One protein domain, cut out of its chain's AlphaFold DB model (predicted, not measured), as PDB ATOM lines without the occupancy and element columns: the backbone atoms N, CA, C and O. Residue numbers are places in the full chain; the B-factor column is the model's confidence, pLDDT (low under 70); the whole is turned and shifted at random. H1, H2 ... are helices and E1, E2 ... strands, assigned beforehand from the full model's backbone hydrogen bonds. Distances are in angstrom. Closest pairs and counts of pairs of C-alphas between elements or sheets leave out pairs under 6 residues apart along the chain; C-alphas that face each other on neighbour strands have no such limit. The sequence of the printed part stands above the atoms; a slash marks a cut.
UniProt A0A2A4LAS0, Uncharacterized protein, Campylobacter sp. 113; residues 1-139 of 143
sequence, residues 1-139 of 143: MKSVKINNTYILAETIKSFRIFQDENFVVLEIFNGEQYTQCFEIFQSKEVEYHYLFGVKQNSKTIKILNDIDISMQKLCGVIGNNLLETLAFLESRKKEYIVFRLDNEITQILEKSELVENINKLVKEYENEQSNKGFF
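AT A GLANCE: This is residues 1 to 139 of the 143 residues of an uncharacterized protein of Campylobacter sp. 113 (UniProt A0A2A4LAS0). The model is a rod built along one long helix, H2: a twisted sheet of three strands, E3 E4 E5, runs under its middle, and a smaller sheet, E2 E1 E6, packs near its last turns. H4 runs back side by side with the first part of H2 and sticks out at one end with residues 134 to 139; H3 covers the twisted sheet beside H2, and short H1 packs on H4. The 139 printed residues hold four named helices and six named strands in the order E1 E2 E3 E4 E5 H1 H2 E6 H3 H4, a mixed class of helices and strands. E2 E1 E6 is a mixed sheet and E3 E4 E5 is antiparallel. The whole is loose, with a radius of gyration of the C-alphas of 18.1 A and spans of 66 by 28 by 21 A.

HOW THE PARTS SIT: Start at E1, residues 2 to 6, which makes an antiparallel hairpin with E2, residues 9 to 12; N 4 and O 11 are 2.8 A apart. On the other side of E1 look for E6, residues 101 to 104, parallel to it, with N 103 and O 3 at 2.9 A. Next come E3, residues 18 to 24, E4, residues 27 to 33, and E5, residues 37 to 43, a meander, each strand the antiparallel neighbour of the one before; N 20 and O 31 are 2.8 A apart, N 30 and O 40 2.9 A. H2, residues 62 to 95, is on this sheet at a height of 8.0 A and lies over E3; their closest C-alphas are Phe 22 and Cys 79, 5.7 A. H3, residues 105 to 115, is on the same face, and the two helices make two layers with the sheet. The closest C-alphas of H2 and H3, Ile 82 and Ile 109, are 6.7 A apart, close but not clearly touching. H4, residues 117 to 139, touches residues 64 to 78 of H2 at a shallow tilt of 22 degrees, opposite ways; the closest C-alphas are Ile 71 and Ile 122, 5.7 A. H1, residues 48 to 56, touches H4, about perpendicular at 81 degrees, with C-alphas 49 and 130 closest at 7.3 A. In H1, H2 and H3 every O i to N i+4 pair is within hydrogen-bond range; in H4, 18 of 19 are.

IN THESE COORDINATES: Find C-alpha 2 at (103.006, -25.944, 99.910), where E1 begins its 13.4 A; E2 spans 10.0 A, E3 18.9 A, E4 19.2 A, E5 19.6 A and H1 12.0 A. From C-alpha 62 at (62.976, 3.527, 93.605) H2 runs 49.8 A to C-alpha 95. E6 spans 9.6 A, H3 15.6 A, and H4 runs 34.1 A to C-alpha 139 at (56.219, 1.870, 76.993).

THE WHOLE: The two farthest C-alphas, of Lys 98 and Phe 139, are 66.2 A apart. The printed part has no cut, and its links between named elements are tight. Mean pLDDT of the printed part is 84.3; look for values under 70 at residues 47 to 60, 98 to 99 and 135 to 139.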
ATOM      1  N   MET A   1     106.639 -28.962  99.276       79.25
ATOM      2  CA  MET A   1     106.448 -27.499  99.275       79.25
ATOM      3  C   MET A   1     104.960 -27.233  99.155       79.25
ATOM      4  O   MET A   1     104.298 -27.982  98.442       79.25
ATOM      5  N   LYS A   2     104.435 -26.265  99.907       87.25
ATOM      6  CA  LYS A   2     103.006 -25.944  99.910       87.25
ATOM      7  C   LYS A   2     102.772 -24.788  98.954       87.25
ATOM      8  O   LYS A   2     103.452 -23.768  99.048       87.25
ATOM      9  N   SER A   3     101.834 -24.954  98.044       89.44
ATOM     10  CA  SER A   3     101.500 -23.920  97.076       89.44
ATOM     11  C   SER A   3     100.000 -23.784  96.931       89.44
ATOM     12  O   SER A   3      99.250 -24.746  97.098       89.44
ATOM     13  N   VAL A   4      99.594 -22.568  96.619       89.50
ATOM     14  CA  VAL A   4      98.256 -22.213  96.195       89.50
ATOM     15  C   VAL A   4      98.304 -22.062  94.683       89.50
ATOM     16  O   VAL A   4      99.186 -21.392  94.144       89.50
ATOM     17  N   LYS A   5      97.385 -22.721  93.989       90.81
ATOM     18  CA  LYS A   5      97.204 -22.603  92.552       90.81
ATOM     19  C   LYS A   5      96.006 -21.706  92.281       90.81
ATOM     20  O   LYS A   5      94.918 -21.964  92.796       90.81
ATOM     21  N   ILE A   6      96.226 -20.686  91.463       88.56
ATOM     22  CA  ILE A   6      95.187 -19.826  90.901       88.56
ATOM     23  C   ILE A   6      95.353 -19.889  89.391       88.56
ATOM     24  O   ILE A   6      96.392 -19.472  88.873       88.56
ATOM     25  N   ASN A   7      94.357 -20.430  88.689       84.94
ATOM     26  CA  ASN A   7      94.439 -20.663  87.252       84.94
ATOM     27  C   ASN A   7      95.706 -21.479  86.910       84.94
ATOM     28  O   ASN A   7      95.889 -22.575  87.437       84.94
ATOM     29  N   ASN A   8      96.619 -20.964  86.083       86.75
ATOM     30  CA  ASN A   8      97.869 -21.643  85.725       86.75
ATOM     31  C   ASN A   8      99.073 -21.223  86.584       86.75
ATOM     32  O   ASN A   8     100.180 -21.710  86.359       86.75
ATOM     33  N   THR A   9      98.861 -20.366  87.583       90.25
ATOM     34  CA  THR A   9      99.919 -19.810  88.427       90.25
ATOM     35  C   THR A   9     100.024 -20.566  89.743       90.25
ATOM     36  O   THR A   9      99.021 -20.848  90.398       90.25
ATOM     37  N   TYR A  10     101.259 -20.869  90.144       92.00
ATOM     38  CA  TYR A  10     101.583 -21.499  91.420       92.00
ATOM     39  C   TYR A  10     102.264 -20.480  92.326       92.00
ATOM     40  O   TYR A  10     103.324 -19.959  91.991       92.00
ATOM     41  N   ILE A  11     101.669 -20.231  93.486       90.88
ATOM     42  CA  ILE A  11     102.161 -19.284  94.486       90.88
ATOM     43  C   ILE A  11     102.559 -20.082  95.721       90.88
ATOM     44  O   ILE A  11     101.784 -20.898  96.219       90.88
ATOM     45  N   LEU A  12     103.767 -19.874  96.237       90.38
ATOM     46  CA  LEU A  12     104.185 -20.512  97.484       90.38
ATOM     47  C   LEU A  12     103.381 -19.939  98.645       90.38
ATOM     48  O   LEU A  12     103.393 -18.728  98.854       90.38
ATOM     49  N   ALA A  13     102.714 -20.805  99.408       87.88
ATOM     50  CA  ALA A  13     101.810 -20.366 100.471       87.88
ATOM     51  C   ALA A  13     102.534 -19.491 101.510       87.88
ATOM     52  O   ALA A  13     102.031 -18.442 101.884       87.88
ATOM     53  N   GLU A  14     103.763 -19.864 101.879       87.00
ATOM     54  CA  GLU A  14     104.607 -19.125 102.833       87.00
ATOM     55  C   GLU A  14     105.058 -17.736 102.347       87.00
ATOM     56  O   GLU A  14     105.543 -16.936 103.140       87.00
ATOM     57  N   THR A  15     104.927 -17.447 101.048       90.81
ATOM     58  CA  THR A  15     105.298 -16.139 100.480       90.81
ATOM     59  C   THR A  15     104.135 -15.155 100.459       90.81
ATOM     60  O   THR A  15     104.356 -13.960 100.260       90.81
ATOM     61  N   ILE A  16     102.902 -15.628 100.659       91.12
ATOM     62  CA  ILE A  16     101.707 -14.786 100.645       91.12
ATOM     63  C   ILE A  16     101.764 -13.831 101.840       91.12
ATOM     64  O   ILE A  16     101.821 -14.252 102.990       91.12
ATOM     65  N   LYS A  17     101.742 -12.529 101.558       92.06
ATOM     66  CA  LYS A  17     101.751 -11.463 102.569       92.06
ATOM     67  C   LYS A  17     100.339 -11.032 102.929       92.06
ATOM     68  O   LYS A  17     100.057 -10.725 104.082       92.06
ATOM     69  N   SER A  18      99.468 -10.973 101.930       92.44
ATOM     70  CA  SER A  18      98.071 -10.598 102.092       92.44
ATOM     71  C   SER A  18      97.239 -11.088 100.913       92.44
ATOM     72  O   SER A  18      97.759 -11.450  99.855       92.44
ATOM     73  N   PHE A  19      95.927 -11.079 101.105       92.75
ATOM     74  CA  PHE A  19      94.961 -11.239 100.033       92.75
ATOM     75  C   PHE A  19      93.744 -10.355 100.304       92.75
ATOM     76  O   PHE A  19      93.530  -9.893 101.428       92.75
ATOM     77  N   ARG A  20      92.946 -10.124  99.267       93.50
ATOM     78  CA  ARG A  20      91.695  -9.380  99.341       93.50
ATOM     79  C   ARG A  20      90.653 -10.058  98.466       93.50
ATOM     80  O   ARG A  20      90.973 -10.526  97.380       93.50
ATOM     81  N   ILE A  21      89.412 -10.070  98.941       94.31
ATOM     82  CA  ILE A  21      88.248 -10.438  98.138       94.31
ATOM     83  C   ILE A  21      87.268  -9.277  98.160       94.31
ATOM     84  O   ILE A  21      86.982  -8.724  99.224       94.31
ATOM     85  N   PHE A  22      86.792  -8.881  96.991       92.88
ATOM     86  CA  PHE A  22      85.829  -7.799  96.847       92.88
ATOM     87  C   PHE A  22      84.945  -8.021  95.627       92.88
ATOM     88  O   PHE A  22      85.286  -8.788  94.730       92.88
ATOM     89  N   GLN A  23      83.796  -7.356  95.619       90.25
ATOM     90  CA  GLN A  23      82.931  -7.322  94.451       90.25
ATOM     91  C   GLN A  23      83.423  -6.250  93.481       90.25
ATOM     92  O   GLN A  23      83.799  -5.159  93.916       90.25
ATOM     93  N   ASP A  24      83.364  -6.555  92.195       88.38
ATOM     94  CA  ASP A  24      83.555  -5.593  91.119       88.38
ATOM     95  C   ASP A  24      82.485  -5.867  90.063       88.38
ATOM     96  O   ASP A  24      82.527  -6.892  89.388       88.38
ATOM     97  N   GLU A  25      81.471  -5.005  90.008       83.56
ATOM     98  CA  GLU A  25      80.298  -5.166  89.144       83.56
ATOM     99  C   GLU A  25      79.646  -6.561  89.273       83.56
ATOM    100  O   GLU A  25      79.056  -6.893  90.304       83.56
ATOM    101  N   ASN A  26      79.737  -7.387  88.231       87.69
ATOM    102  CA  ASN A  26      79.206  -8.748  88.164       87.69
ATOM    103  C   ASN A  26      80.226  -9.835  88.554       87.69
ATOM    104  O   ASN A  26      79.945 -11.030  88.410       87.69
ATOM    105  N   PHE A  27      81.392  -9.439  89.062       90.19
ATOM    106  CA  PHE A  27      82.470 -10.326  89.472       90.19
ATOM    107  C   PHE A  27      82.682 -10.323  90.985       90.19
ATOM    108  O   PHE A  27      82.547  -9.313  91.677       90.19
ATOM    109  N   VAL A  28      83.117 -11.472  91.495       92.19
ATOM    110  CA  VAL A  28      83.914 -11.540  92.719       92.19
ATOM    111  C   VAL A  28      85.381 -11.570  92.309       92.19
ATOM    112  O   VAL A  28      85.798 -12.425  91.529       92.19
ATOM    113  N   VAL A  29      86.171 -10.641  92.835       93.62
ATOM    114  CA  VAL A  29      87.595 -10.502  92.535       93.62
ATOM    115  C   VAL A  29      88.410 -10.989  93.721       93.62
ATOM    116  O   VAL A  29      88.204 -10.553  94.854       93.62
ATOM    117  N   LEU A  30      89.351 -11.889  93.448       94.94
ATOM    118  CA  LEU A  30      90.397 -12.301  94.371       94.94
ATOM    119  C   LEU A  30      91.713 -11.642  93.967       94.94
ATOM    120  O   LEU A  30      92.169 -11.797  92.835       94.94
ATOM    121  N   GLU A  31      92.373 -11.015  94.935       95.00
ATOM    122  CA  GLU A  31      93.743 -10.536  94.808       95.00
ATOM    123  C   GLU A  31      94.639 -11.199  95.847       95.00
ATOM    124  O   GLU A  31      94.315 -11.204  97.033       95.00
ATOM    125  N   ILE A  32      95.783 -11.725  95.416       93.50
ATOM    126  CA  ILE A  32      96.844 -12.221  96.298       93.50
ATOM    127  C   ILE A  32      98.102 -11.392  96.086       93.50
ATOM    128  O   ILE A  32      98.499 -11.141  94.949       93.50
ATOM    129  N   PHE A  33      98.756 -11.026  97.186       93.38
ATOM    130  CA  PHE A  33     100.020 -10.308  97.173       93.38
ATOM    131  C   PHE A  33     101.114 -11.086  97.912       93.38
ATOM    132  O   PHE A  33     101.004 -11.354  99.108       93.38
ATOM    133  N   ASN A  34     102.208 -11.407  97.217       92.44
ATOM    134  CA  ASN A  34     103.439 -11.965  97.807       92.44
ATOM    135  C   ASN A  34     104.676 -11.060  97.590       92.44
ATOM    136  O   ASN A  34     105.777 -11.356  98.055       92.44
ATOM    137  N   GLY A  35     104.496  -9.922  96.916       92.25
ATOM    138  CA  GLY A  35     105.557  -9.137  96.274       92.25
ATOM    139  C   GLY A  35     105.199  -8.831  94.819       92.25
ATOM    140  O   GLY A  35     105.486  -7.741  94.339       92.25
ATOM    141  N   GLU A  36     104.472  -9.749  94.185       93.06
ATOM    142  CA  GLU A  36     103.704  -9.552  92.957       93.06
ATOM    143  C   GLU A  36     102.205  -9.598  93.282       93.06
ATOM    144  O   GLU A  36     101.799 -10.199  94.284       93.06
ATOM    145  N   GLN A  37     101.391  -8.939  92.455       93.88
ATOM    146  CA  GLN A  37      99.934  -8.958  92.559       93.88
ATOM    147  C   GLN A  37      99.358  -9.960  91.557       93.88
ATOM    148  O   GLN A  37      99.593  -9.850  90.354       93.88
ATOM    149  N   TYR A  38      98.574 -10.911  92.061       93.19
ATOM    150  CA  TYR A  38      97.825 -11.870  91.255       93.19
ATOM    151  C   TYR A  38      96.337 -11.594  91.413       93.19
ATOM    152  O   TYR A  38      95.817 -11.694  92.524       93.19
ATOM    153  N   THR A  39      95.663 -11.286  90.308       93.06
ATOM    154  CA  THR A  39      94.227 -10.995  90.283       93.06
ATOM    155  C   THR A  39      93.493 -12.085  89.513       93.06
ATOM    156  O   THR A  39      93.902 -12.459  88.413       93.06
ATOM    157  N   GLN A  40      92.402 -12.589  90.084       93.88
ATOM    158  CA  GLN A  40      91.492 -13.527  89.437       93.88
ATOM    159  C   GLN A  40      90.052 -13.059  89.634       93.88
ATOM    160  O   GLN A  40      89.609 -12.863  90.765       93.88
ATOM    161  N   CYS A  41      89.318 -12.935  88.532       92.81
ATOM    162  CA  CYS A  41      87.901 -12.592  88.546       92.81
ATOM    163  C   CYS A  41      87.054 -13.859  88.391       92.81
ATOM    164  O   CYS A  41      87.380 -14.741  87.589       92.81
ATOM    165  N   PHE A  42      85.966 -13.930  89.151       91.56
ATOM    166  CA  PHE A  42      84.962 -14.984  89.093       91.56
ATOM    167  C   PHE A  42      83.621 -14.349  88.737       91.56
ATOM    168  O   PHE A  42      83.057 -13.599  89.532       91.56
ATOM    169  N   GLU A  43      83.141 -14.611  87.524       91.31
ATOM    170  CA  GLU A  43      81.866 -14.081  87.039       91.31
ATOM    171  C   GLU A  43      80.701 -14.723  87.799       91.31
ATOM    172  O   GLU A  43      80.626 -15.949  87.901       91.31
ATOM    173  N   ILE A  44      79.797 -13.901  88.338       89.88
ATOM    174  CA  ILE A  44      78.619 -14.365  89.088       89.88
ATOM    175  C   ILE A  44      77.372 -14.387  88.207       89.88
ATOM    176  O   ILE A  44      76.538 -15.285  88.330       89.88
ATOM    177  N   PHE A  45      77.239 -13.405  87.316       81.38
ATOM    178  CA  PHE A  45      76.141 -13.313  86.362       81.38
ATOM    179  C   PHE A  45      76.560 -12.534  85.113       81.38
ATOM    180  O   PHE A  45      77.448 -11.687  85.156       81.38
ATOM    181  N   GLN A  46      75.876 -12.793  83.999       74.81
ATOM    182  CA  GLN A  46      76.033 -12.050  82.749       74.81
ATOM    183  C   GLN A  46      74.831 -11.134  82.565       74.81
ATOM    184  O   GLN A  46      73.749 -11.613  82.232       74.81
ATOM    185  N   SER A  47      74.995  -9.823  82.760       67.31
ATOM    186  CA  SER A  47      73.941  -8.866  82.405       67.31
ATOM    187  C   SER A  47      74.517  -7.534  81.934       67.31
ATOM    188  O   SER A  47      74.881  -6.669  82.730       67.31
ATOM    189  N   LYS A  48      74.531  -7.355  80.606       65.50
ATOM    190  CA  LYS A  48      74.957  -6.108  79.944       65.50
ATOM    191  C   LYS A  48      74.131  -4.899  80.389       65.50
ATOM    192  O   LYS A  48      74.619  -3.773  80.389       65.50
ATOM    193  N   GLU A  49      72.860  -5.115  80.735       61.69
ATOM    194  CA  GLU A  49      71.991  -4.033  81.195       61.69
ATOM    195  C   GLU A  49      72.300  -3.614  82.630       61.69
ATOM    196  O   GLU A  49      72.220  -2.425  82.932       61.69
ATOM    197  N   VAL A  50      72.658  -4.551  83.510       63.34
ATOM    198  CA  VAL A  50      73.083  -4.221  84.877       63.34
ATOM    199  C   VAL A  50      74.387  -3.419  84.831       63.34
ATOM    200  O   VAL A  50      74.434  -2.322  85.381       63.34
ATOM    201  N   GLU A  51      75.382  -3.897  84.078       60.56
ATOM    202  CA  GLU A  51      76.686  -3.245  83.864       60.56
ATOM    203  C   GLU A  51      76.533  -1.788  83.379       60.56
ATOM    204  O   GLU A  51      77.050  -0.849  83.988       60.56
ATOM    205  N   TYR A  52      75.699  -1.561  82.354       57.75
ATOM    206  CA  TYR A  52      75.415  -0.215  81.842       57.75
ATOM    207  C   TYR A  52      74.853   0.727  82.919       57.75
ATOM    208  O   TYR A  52      75.164   1.916  82.951       57.75
ATOM    209  N   HIS A  53      74.004   0.232  83.815       62.47
ATOM    210  CA  HIS A  53      73.371   1.103  84.800       62.47
ATOM    211  C   HIS A  53      74.247   1.383  86.024       62.47
ATOM    212  O   HIS A  53      74.105   2.466  86.595       62.47
ATOM    213  N   TYR A  54      75.161   0.475  86.379       61.50
ATOM    214  CA  TYR A  54      76.229   0.768  87.339       61.50
ATOM    215  C   TYR A  54      77.172   1.855  86.801       61.50
ATOM    216  O   TYR A  54      77.474   2.808  87.517       61.50
ATOM    217  N   LEU A  55      77.561   1.771  85.524       54.34
ATOM    218  CA  LEU A  55      78.540   2.678  84.912       54.34
ATOM    219  C   LEU A  55      77.978   4.052  84.514       54.34
ATOM    220  O   LEU A  55      78.688   5.055  84.590       54.34
ATOM    221  N   PHE A  56      76.714   4.128  84.086       50.84
ATOM    222  CA  PHE A  56      76.166   5.337  83.454       50.84
ATOM    223  C   PHE A  56      75.081   6.062  84.263       50.84
ATOM    224  O   PHE A  56      74.473   7.003  83.749       50.84
ATOM    225  N   GLY A  57      74.837   5.675  85.525       52.94
ATOM    226  CA  GLY A  57      74.061   6.474  86.492       52.94
ATOM    227  C   GLY A  57      72.671   6.905  86.007       52.94
ATOM    228  O   GLY A  57      72.200   8.002  86.318       52.94
ATOM    229  N   VAL A  58      72.023   6.077  85.183       61.09
ATOM    230  CA  VAL A  58      70.735   6.400  84.557       61.09
ATOM    231  C   VAL A  58      69.694   6.665  85.653       61.09
ATOM    232  O   VAL A  58      69.684   5.974  86.666       61.09
ATOM    233  N   LYS A  59      68.786   7.639  85.469       61.97
ATOM    234  CA  LYS A  59      67.676   7.892  86.413       61.97
ATOM    235  C   LYS A  59      66.828   6.627  86.598       61.97
ATOM    236  O   LYS A  59      65.940   6.340  85.794       61.97
ATOM    237  N   GLN A  60      67.091   5.888  87.668       68.00
ATOM    238  CA  GLN A  60      66.349   4.693  88.041       68.00
ATOM    239  C   GLN A  60      65.165   5.038  88.950       68.00
ATOM    240  O   GLN A  60      65.195   6.018  89.693       68.00
ATOM    241  N   ASN A  61      64.098   4.234  88.886       76.50
ATOM    242  CA  ASN A  61      63.000   4.360  89.847       76.50
ATOM    243  C   ASN A  61      63.407   3.714  91.186       76.50
ATOM    244  O   ASN A  61      64.352   2.925  91.250       76.50
ATOM    245  N   SER A  62      62.679   4.029  92.256       80.75
ATOM    246  CA  SER A  62      62.976   3.527  93.605       80.75
ATOM    247  C   SER A  62      62.996   1.997  93.704       80.75
ATOM    248  O   SER A  62      63.774   1.451  94.482       80.75
ATOM    249  N   LYS A  63      62.184   1.296  92.901       83.88
ATOM    250  CA  LYS A  63      62.152  -0.172  92.855       83.88
ATOM    251  C   LYS A  63      63.436  -0.746  92.252       83.88
ATOM    252  O   LYS A  63      64.024  -1.648  92.832       83.88
ATOM    253  N   THR A  64      63.901  -0.196  91.134       81.94
ATOM    254  CA  THR A  64      65.149  -0.601  90.481       81.94
ATOM    255  C   THR A  64      66.362  -0.344  91.384       81.94
ATOM    256  O   THR A  64      67.189  -1.236  91.544       81.94
ATOM    257  N   ILE A  65      66.418   0.822  92.044       82.69
ATOM    258  CA  ILE A  65      67.480   1.153  93.013       82.69
ATOM    259  C   ILE A  65      67.515   0.126  94.145       82.69
ATOM    260  O   ILE A  65      68.586  -0.317  94.551       82.69
ATOM    261  N   LYS A  66      66.342  -0.279  94.644       87.69
ATOM    262  CA  LYS A  66      66.244  -1.291  95.695       87.69
ATOM    263  C   LYS A  66      66.815  -2.638  95.241       87.69
ATOM    264  O   LYS A  66      67.605  -3.213  95.976       87.69
ATOM    265  N   ILE A  67      66.463  -3.103  94.039       88.38
ATOM    266  CA  ILE A  67      66.970  -4.376  93.499       88.38
ATOM    267  C   ILE A  67      68.498  -4.339  93.358       88.38
ATOM    268  O   ILE A  67      69.161  -5.277  93.788       88.38
ATOM    269  N   LEU A  68      69.065  -3.251  92.820       86.12
ATOM    270  CA  LEU A  68      70.522  -3.106  92.714       86.12
ATOM    271  C   LEU A  68      71.206  -3.093  94.087       86.12
ATOM    272  O   LEU A  68      72.190  -3.794  94.292       86.12
ATOM    273  N   ASN A  69      70.647  -2.370  95.057       88.38
ATOM    274  CA  ASN A  69      71.172  -2.359  96.420       88.38
ATOM    275  C   ASN A  69      71.105  -3.747  97.085       88.38
ATOM    276  O   ASN A  69      72.020  -4.135  97.809       88.38
ATOM    277  N   ASP A  70      70.048  -4.521  96.829       91.69
ATOM    278  CA  ASP A  70      69.919  -5.886  97.345       91.69
ATOM    279  C   ASP A  70      70.926  -6.848  96.673       91.69
ATOM    280  O   ASP A  70      71.448  -7.754  97.337       91.69
ATOM    281  N   ILE A  71      71.257  -6.626  95.391       89.88
ATOM    282  CA  ILE A  71      72.339  -7.330  94.679       89.88
ATOM    283  C   ILE A  71      73.691  -6.994  95.314       89.88
ATOM    284  O   ILE A  71      74.405  -7.918  95.703       89.88
ATOM    285  N   ASP A  72      74.010  -5.708  95.502       88.06
ATOM    286  CA  ASP A  72      75.261  -5.257  96.129       88.06
ATOM    287  C   ASP A  72      75.442  -5.855  97.526       88.06
ATOM    288  O   ASP A  72      76.487  -6.416  97.850       88.06
ATOM    289  N   ILE A  73      74.408  -5.801  98.368       91.44
ATOM    290  CA  ILE A  73      74.465  -6.374  99.719       91.44
ATOM    291  C   ILE A  73      74.724  -7.887  99.660       91.44
ATOM    292  O   ILE A  73      75.465  -8.430 100.486       91.44
ATOM    293  N   SER A  74      74.105  -8.585  98.710       92.62
ATOM    294  CA  SER A  74      74.267 -10.033  98.553       92.62
ATOM    295  C   SER A  74      75.664 -10.401  98.046       92.62
ATOM    296  O   SER A  74      76.273 -11.337  98.569       92.62
ATOM    297  N   MET A  75      76.204  -9.634  97.101       91.94
ATOM    298  CA  MET A  75      77.565  -9.781  96.582       91.94
ATOM    299  C   MET A  75      78.622  -9.490  97.661       91.94
ATOM    300  O   MET A  75      79.570 -10.264  97.820       91.94
ATOM    301  N   GLN A  76      78.426  -8.468  98.501       91.44
ATOM    302  CA  GLN A  76      79.297  -8.194  99.651       91.44
ATOM    303  C   GLN A  76      79.302  -9.346 100.662       91.44
ATOM    304  O   GLN A  76      80.364  -9.754 101.142       91.44
ATOM    305  N   LYS A  77      78.128  -9.912 100.971       94.56
ATOM    306  CA  LYS A  77      78.024 -11.093 101.843       94.56
ATOM    307  C   LYS A  77      78.750 -12.294 101.244       94.56
ATOM    308  O   LYS A  77      79.473 -12.980 101.964       94.56
ATOM    309  N   LEU A  78      78.592 -12.522  99.940       94.12
ATOM    310  CA  LEU A  78      79.274 -13.593  99.219       94.12
ATOM    311  C   LEU A  78      80.801 -13.439  99.299       94.12
ATOM    312  O   LEU A  78      81.490 -14.398  99.642       94.12
ATOM    313  N   CYS A  79      81.322 -12.226  99.091       94.12
ATOM    314  CA  CYS A  79      82.744 -11.919  99.263       94.12
ATOM    315  C   CYS A  79      83.237 -12.238 100.680       94.12
ATOM    316  O   CYS A  79      84.314 -12.810 100.840       94.12
ATOM    317  N   GLY A  80      82.446 -11.912 101.707       94.88
ATOM    318  CA  GLY A  80      82.773 -12.225 103.099       94.88
ATOM    319  C   GLY A  80      82.845 -13.729 103.379       94.88
ATOM    320  O   GLY A  80      83.780 -14.185 104.034       94.88
ATOM    321  N   VAL A  81      81.899 -14.512 102.846       93.75
ATOM    322  CA  VAL A  81      81.901 -15.981 102.970       93.75
ATOM    323  C   VAL A  81      83.156 -16.579 102.339       93.75
ATOM    324  O   VAL A  81      83.844 -17.375 102.979       93.75
ATOM    325  N   ILE A  82      83.483 -16.164 101.113       93.62
ATOM    326  CA  ILE A  82      84.670 -16.655 100.408       93.62
ATOM    327  C   ILE A  82      85.935 -16.231 101.165       93.62
ATOM    328  O   ILE A  82      86.805 -17.060 101.410       93.62
ATOM    329  N   GLY A  83      86.014 -14.973 101.611       93.06
ATOM    330  CA  GLY A  83      87.140 -14.452 102.390       93.06
ATOM    331  C   GLY A  83      87.431 -15.270 103.644       93.06
ATOM    332  O   GLY A  83      88.577 -15.653 103.874       93.06
ATOM    333  N   ASN A  84      86.392 -15.594 104.416       93.25
ATOM    334  CA  ASN A  84      86.527 -16.407 105.623       93.25
ATOM    335  C   ASN A  84      86.972 -17.841 105.307       93.25
ATOM    336  O   ASN A  84      87.889 -18.345 105.951       93.25
ATOM    337  N   ASN A  85      86.393 -18.472 104.281       90.75
ATOM    338  CA  ASN A  85      86.815 -19.807 103.853       90.75
ATOM    339  C   ASN A  85      88.291 -19.827 103.406       90.75
ATOM    340  O   ASN A  85      89.033 -20.751 103.751       90.75
ATOM    341  N   LEU A  86      88.757 -18.784 102.708       88.19
ATOM    342  CA  LEU A  86      90.165 -18.680 102.328       88.19
ATOM    343  C   LEU A  86      91.089 -18.510 103.536       88.19
ATOM    344  O   LEU A  86      92.147 -19.140 103.568       88.19
ATOM    345  N   LEU A  87      90.701 -17.705 104.537       89.75
ATOM    346  CA  LEU A  87      91.462 -17.580 105.788       89.75
ATOM    347  C   LEU A  87      91.635 -18.943 106.464       89.75
ATOM    348  O   LEU A  87      92.753 -19.323 106.816       89.75
ATOM    349  N   GLU A  88      90.541 -19.690 106.613       90.00
ATOM    350  CA  GLU A  88      90.548 -21.021 107.226       90.00
ATOM    351  C   GLU A  88      91.418 -22.003 106.436       90.00
ATOM    352  O   GLU A  88      92.216 -22.744 107.015       90.00
ATOM    353  N   THR A  89      91.322 -21.966 105.107       85.56
ATOM    354  CA  THR A  89      92.112 -22.810 104.210       85.56
ATOM    355  C   THR A  89      93.605 -22.524 104.325       85.56
ATOM    356  O   THR A  89      94.407 -23.454 104.441       85.56
ATOM    357  N   LEU A  90      94.005 -21.250 104.307       84.75
ATOM    358  CA  LEU A  90      95.411 -20.865 104.430       84.75
ATOM    359  C   LEU A  90      95.971 -21.277 105.798       84.75
ATOM    360  O   LEU A  90      97.024 -21.916 105.851       84.75
ATOM    361  N   ALA A  91      95.227 -21.034 106.882       86.75
ATOM    362  CA  ALA A  91      95.610 -21.470 108.225       86.75
ATOM    363  C   ALA A  91      95.742 -23.004 108.319       86.75
ATOM    364  O   ALA A  91      96.695 -23.538 108.901       86.75
ATOM    365  N   PHE A  92      94.821 -23.742 107.693       85.88
ATOM    366  CA  PHE A  92      94.894 -25.196 107.610       85.88
ATOM    367  C   PHE A  92      96.138 -25.663 106.846       85.88
ATOM    368  O   PHE A  92      96.847 -26.555 107.324       85.88
ATOM    369  N   LEU A  93      96.447 -25.054 105.697       83.75
ATOM    370  CA  LEU A  93      97.645 -25.371 104.919       83.75
ATOM    371  C   LEU A  93      98.915 -25.117 105.730       83.75
ATOM    372  O   LEU A  93      99.803 -25.974 105.748       83.75
ATOM    373  N   GLU A  94      99.005 -23.998 106.446       81.75
ATOM    374  CA  GLU A  94     100.135 -23.683 107.325       81.75
ATOM    375  C   GLU A  94     100.333 -24.744 108.414       81.75
ATOM    376  O   GLU A  94     101.451 -25.239 108.582       81.75
ATOM    377  N   SER A  95      99.252 -25.203 109.056       84.44
ATOM    378  CA  SER A  95      99.299 -26.189 110.149       84.44
ATOM    379  C   SER A  95      99.866 -27.572 109.763       84.44
ATOM    380  O   SER A  95     100.329 -28.331 110.621       84.44
ATOM    381  N   ARG A  96      99.856 -27.935 108.471       82.06
ATOM    382  CA  ARG A  96     100.276 -29.268 107.996       82.06
ATOM    383  C   ARG A  96     101.799 -29.455 108.070       82.06
ATOM    384  O   ARG A  96     102.559 -28.676 107.505       82.06
ATOM    385  N   LYS A  97     102.273 -30.520 108.729       70.88
ATOM    386  CA  LYS A  97     103.695 -30.658 109.108       70.88
ATOM    387  C   LYS A  97     104.669 -31.094 108.006       70.88
ATOM    388  O   LYS A  97     105.843 -30.777 108.148       70.88
ATOM    389  N   LYS A  98     104.255 -31.799 106.946       64.25
ATOM    390  CA  LYS A  98     105.126 -32.178 105.809       64.25
ATOM    391  C   LYS A  98     104.300 -32.868 104.732       64.25
ATOM    392  O   LYS A  98     103.906 -34.001 104.932       64.25
ATOM    393  N   GLU A  99     104.086 -32.193 103.609       67.62
ATOM    394  CA  GLU A  99     103.639 -32.787 102.345       67.62
ATOM    395  C   GLU A  99     103.892 -31.774 101.218       67.62
ATOM    396  O   GLU A  99     103.943 -30.554 101.429       67.62
ATOM    397  N   TYR A 100     104.114 -32.276 100.008       78.44
ATOM    398  CA  TYR A 100     103.923 -31.468  98.814       78.44
ATOM    399  C   TYR A 100     102.412 -31.316  98.625       78.44
ATOM    400  O   TYR A 100     101.736 -32.291  98.316       78.44
ATOM    401  N   ILE A 101     101.889 -30.118  98.881       85.75
ATOM    402  CA  ILE A 101     100.457 -29.822  98.790       85.75
ATOM    403  C   ILE A 101     100.285 -28.708  97.769       85.75
ATOM    404  O   ILE A 101     100.934 -27.663  97.862       85.75
ATOM    405  N   VAL A 102      99.401 -28.933  96.805       87.69
ATOM    406  CA  VAL A 102      98.930 -27.909  95.875       87.69
ATOM    407  C   VAL A 102      97.449 -27.716  96.154       87.69
ATOM    408  O   VAL A 102      96.648 -28.602  95.863       87.69
ATOM    409  N   PHE A 103      97.091 -26.575  96.728       87.31
ATOM    410  CA  PHE A 103      95.700 -26.213  96.958       87.31
ATOM    411  C   PHE A 103      95.166 -25.414  95.772       87.31
ATOM    412  O   PHE A 103      95.741 -24.389  95.419       87.31
ATOM    413  N   ARG A 104      94.089 -25.880  95.138       90.00
ATOM    414  CA  ARG A 104      93.476 -25.213  93.981       90.00
ATOM    415  C   ARG A 104      92.432 -24.217  94.464       90.00
ATOM    416  O   ARG A 104      91.290 -24.586  94.713       90.00
ATOM    417  N   LEU A 105      92.862 -22.974  94.640       87.94
ATOM    418  CA  LEU A 105      92.032 -21.907  95.190       87.94
ATOM    419  C   LEU A 105      90.918 -21.501  94.231       87.94
ATOM    420  O   LEU A 105      89.804 -21.231  94.657       87.94
ATOM    421  N   ASP A 106      91.229 -21.507  92.937       87.75
ATOM    422  CA  ASP A 106      90.262 -21.313  91.863       87.75
ATOM    423  C   ASP A 106      89.097 -22.303  91.976       87.75
ATOM    424  O   ASP A 106      87.943 -21.892  92.020       87.75
ATOM    425  N   ASN A 107      89.404 -23.592  92.126       90.12
ATOM    426  CA  ASN A 107      88.396 -24.634  92.283       90.12
ATOM    427  C   ASN A 107      87.562 -24.468  93.561       90.12
ATOM    428  O   ASN A 107      86.357 -24.697  93.514       90.12
ATOM    429  N   GLU A 108      88.182 -24.116  94.691       89.94
ATOM    430  CA  GLU A 108      87.465 -23.924  95.959       89.94
ATOM    431  C   GLU A 108      86.448 -22.786  95.839       89.94
ATOM    432  O   GLU A 108      85.271 -22.960  96.151       89.94
ATOM    433  N   ILE A 109      86.880 -21.643  95.297       91.75
ATOM    434  CA  ILE A 109      86.003 -20.491  95.084       91.75
ATOM    435  C   ILE A 109      84.883 -20.864  94.114       91.75
ATOM    436  O   ILE A 109      83.719 -20.638  94.432       91.75
ATOM    437  N   THR A 110      85.192 -21.501  92.979       90.88
ATOM    438  CA  THR A 110      84.169 -21.960  92.030       90.88
ATOM    439  C   THR A 110      83.142 -22.879  92.697       90.88
ATOM    440  O   THR A 110      81.947 -22.679  92.506       90.88
ATOM    441  N   GLN A 111      83.562 -23.824  93.542       91.44
ATOM    442  CA  GLN A 111      82.629 -24.709  94.246       91.44
ATOM    443  C   GLN A 111      81.739 -23.974  95.251       91.44
ATOM    444  O   GLN A 111      80.566 -24.330  95.390       91.44
ATOM    445  N   ILE A 112      82.276 -22.974  95.957       91.00
ATOM    446  CA  ILE A 112      81.478 -22.118  96.840       91.00
ATOM    447  C   ILE A 112      80.426 -21.388  96.010       91.00
ATOM    448  O   ILE A 112      79.254 -21.405  96.372       91.00
ATOM    449  N   LEU A 113      80.826 -20.789  94.887       91.44
ATOM    450  CA  LEU A 113      79.925 -20.042  94.013       91.44
ATOM    451  C   LEU A 113      78.805 -20.924  93.445       91.44
ATOM    452  O   LEU A 113      77.639 -20.557  93.543       91.44
ATOM    453  N   GLU A 114      79.138 -22.105  92.924       90.38
ATOM    454  CA  GLU A 114      78.174 -23.035  92.316       90.38
ATOM    455  C   GLU A 114      77.122 -23.560  93.301       90.38
ATOM    456  O   GLU A 114      76.000 -23.861  92.901       90.38
ATOM    457  N   LYS A 115      77.472 -23.693  94.585       91.31
ATOM    458  CA  LYS A 115      76.587 -24.253  95.624       91.31
ATOM    459  C   LYS A 115      75.938 -23.187  96.504       91.31
ATOM    460  O   LYS A 115      75.226 -23.522  97.449       91.31
ATOM    461  N   SER A 116      76.227 -21.915  96.253       91.25
ATOM    462  CA  SER A 116      75.804 -20.827  97.123       91.25
ATOM    463  C   SER A 116      74.364 -20.415  96.844       91.25
ATOM    464  O   SER A 116      74.039 -19.894  95.777       91.25
ATOM    465  N   GLU A 117      73.513 -20.523  97.864       93.00
ATOM    466  CA  GLU A 117      72.163 -19.946  97.842       93.00
ATOM    467  C   GLU A 117      72.203 -18.422  97.602       93.00
ATOM    468  O   GLU A 117      71.303 -17.855  96.980       93.00
ATOM    469  N   LEU A 118      73.274 -17.737  98.031       91.81
ATOM    470  CA  LEU A 118      73.450 -16.309  97.747       91.81
ATOM    471  C   LEU A 118      73.579 -16.058  96.241       91.81
ATOM    472  O   LEU A 118      72.972 -15.114  95.745       91.81
ATOM    473  N   VAL A 119      74.311 -16.907  95.514       92.19
ATOM    474  CA  VAL A 119      74.460 -16.791  94.053       92.19
ATOM    475  C   VAL A 119      73.127 -17.043  93.353       92.19
ATOM    476  O   VAL A 119      72.764 -16.310  92.432       92.19
ATOM    477  N   GLU A 120      72.341 -18.016  93.812       92.81
ATOM    478  CA  GLU A 120      70.986 -18.224  93.288       92.81
ATOM    479  C   GLU A 120      70.083 -17.003  93.513       92.81
ATOM    480  O   GLU A 120      69.335 -16.602  92.617       92.81
ATOM    481  N   ASN A 121      70.154 -16.390  94.695       92.88
ATOM    482  CA  ASN A 121      69.360 -15.213  95.035       92.88
ATOM    483  C   ASN A 121      69.794 -13.972  94.244       92.88
ATOM    484  O   ASN A 121      68.930 -13.252  93.743       92.88
ATOM    485  N   ILE A 122      71.100 -13.768  94.041       91.50
ATOM    486  CA  ILE A 122      71.634 -12.727  93.151       91.50
ATOM    487  C   ILE A 122      71.072 -12.914  91.738       91.50
ATOM    488  O   ILE A 122      70.502 -11.983  91.175       91.50
ATOM    489  N   ASN A 123      71.123 -14.131  91.192       91.19
ATOM    490  CA  ASN A 123      70.585 -14.421  89.862       91.19
ATOM    491  C   ASN A 123      69.071 -14.161  89.748       91.19
ATOM    492  O   ASN A 123      68.594 -13.715  88.704       91.19
ATOM    493  N   LYS A 124      68.292 -14.416  90.809       92.94
ATOM    494  CA  LYS A 124      66.860 -14.065  90.845       92.94
ATOM    495  C   LYS A 124      66.651 -12.549  90.818       92.94
ATOM    496  O   LYS A 124      65.812 -12.083  90.050       92.94
ATOM    497  N   LEU A 125      67.423 -11.794  91.602       91.56
ATOM    498  CA  LEU A 125      67.357 -10.330  91.635       91.56
ATOM    499  C   LEU A 125      67.761  -9.710  90.291       91.56
ATOM    500  O   LEU A 125      67.092  -8.798  89.817       91.56
ATOM    501  N   VAL A 126      68.794 -10.246  89.634       88.88
ATOM    502  CA  VAL A 126      69.208  -9.819  88.285       88.88
ATOM    503  C   VAL A 126      68.073 -10.026  87.278       88.88
ATOM    504  O   VAL A 126      67.734  -9.108  86.536       88.88
ATOM    505  N   LYS A 127      67.395 -11.179  87.304       89.12
ATOM    506  CA  LYS A 127      66.220 -11.412  86.444       89.12
ATOM    507  C   LYS A 127      65.056 -10.473  86.767       89.12
ATOM    508  O   LYS A 127      64.350 -10.030  85.864       89.12
ATOM    509  N   GLU A 128      64.817 -10.172  88.043       89.44
ATOM    510  CA  GLU A 128      63.793  -9.196  88.439       89.44
ATOM    511  C   GLU A 128      64.118  -7.798  87.902       89.44
ATOM    512  O   GLU A 128      63.238  -7.114  87.376       89.44
ATOM    513  N   TYR A 129      65.389  -7.407  87.980       85.12
ATOM    514  CA  TYR A 129      65.887  -6.162  87.418       85.12
ATOM    515  C   TYR A 129      65.647  -6.093  85.903       85.12
ATOM    516  O   TYR A 129      65.047  -5.130  85.424       85.12
ATOM    517  N   GLU A 130      66.046  -7.123  85.155       83.50
ATOM    518  CA  GLU A 130      65.870  -7.199  83.696       83.50
ATOM    519  C   GLU A 130      64.391  -7.127  83.287       83.50
ATOM    520  O   GLU A 130      64.025  -6.427  82.338       83.50
ATOM    521  N   ASN A 131      63.507  -7.784  84.044       84.62
ATOM    522  CA  ASN A 131      62.061  -7.706  83.833       84.62
ATOM    523  C   ASN A 131      61.516  -6.292  84.088       84.62
ATOM    524  O   ASN A 131      60.688  -5.791  83.325       84.62
ATOM    525  N   GLU A 132      61.977  -5.624  85.147       80.50
ATOM    526  CA  GLU A 132      61.585  -4.247  85.462       80.50
ATOM    527  C   GLU A 132      62.050  -3.260  84.376       80.50
ATOM    528  O   GLU A 132      61.310  -2.333  84.033       80.50
ATOM    529  N   GLN A 133      63.238  -3.461  83.792       73.75
ATOM    530  CA  GLN A 133      63.717  -2.654  82.662       73.75
ATOM    531  C   GLN A 133      62.936  -2.941  81.375       73.75
ATOM    532  O   GLN A 133      62.487  -2.010  80.698       73.75
ATOM    533  N   SER A 134      62.673  -4.213  81.075       70.06
ATOM    534  CA  SER A 134      61.906  -4.635  79.896       70.06
ATOM    535  C   SER A 134      60.466  -4.106  79.914       70.06
ATOM    536  O   SER A 134      59.957  -3.635  78.892       70.06
ATOM    537  N   ASN A 135      59.821  -4.088  81.086       62.81
ATOM    538  CA  ASN A 135      58.483  -3.513  81.262       62.81
ATOM    539  C   ASN A 135      58.448  -2.001  80.984       62.81
ATOM    540  O   ASN A 135      57.450  -1.491  80.472       62.81
ATOM    541  N   LYS A 136      59.543  -1.272  81.243       57.62
ATOM    542  CA  LYS A 136      59.684   0.139  80.831       57.62
ATOM    543  C   LYS A 136      59.965   0.277  79.335       57.62
ATOM    544  O   LYS A 136      59.498   1.232  78.713       57.62
ATOM    545  N   GLY A 137      60.687  -0.675  78.743       47.78
ATOM    546  CA  GLY A 137      60.936  -0.754  77.300       47.78
ATOM    547  C   GLY A 137      59.660  -0.930  76.467       47.78
ATOM    548  O   GLY A 137      59.560  -0.361  75.380       47.78
ATOM    549  N   PHE A 138      58.641  -1.617  76.996       40.00
ATOM    550  CA  PHE A 138      57.345  -1.768  76.318       40.00
ATOM    551  C   PHE A 138      56.579  -0.437  76.176       40.00
ATOM    552  O   PHE A 138      55.869  -0.236  75.193       40.00
ATOM    553  N   PHE A 139      56.791   0.520  77.088       42.69
ATOM    554  CA  PHE A 139      56.219   1.870  76.993       42.69
ATOM    555  C   PHE A 139      57.031   2.840  76.120       42.69
ATOM    556  O   PHE A 139      56.531   3.911  75.781       42.69
TER     557      PHE A 139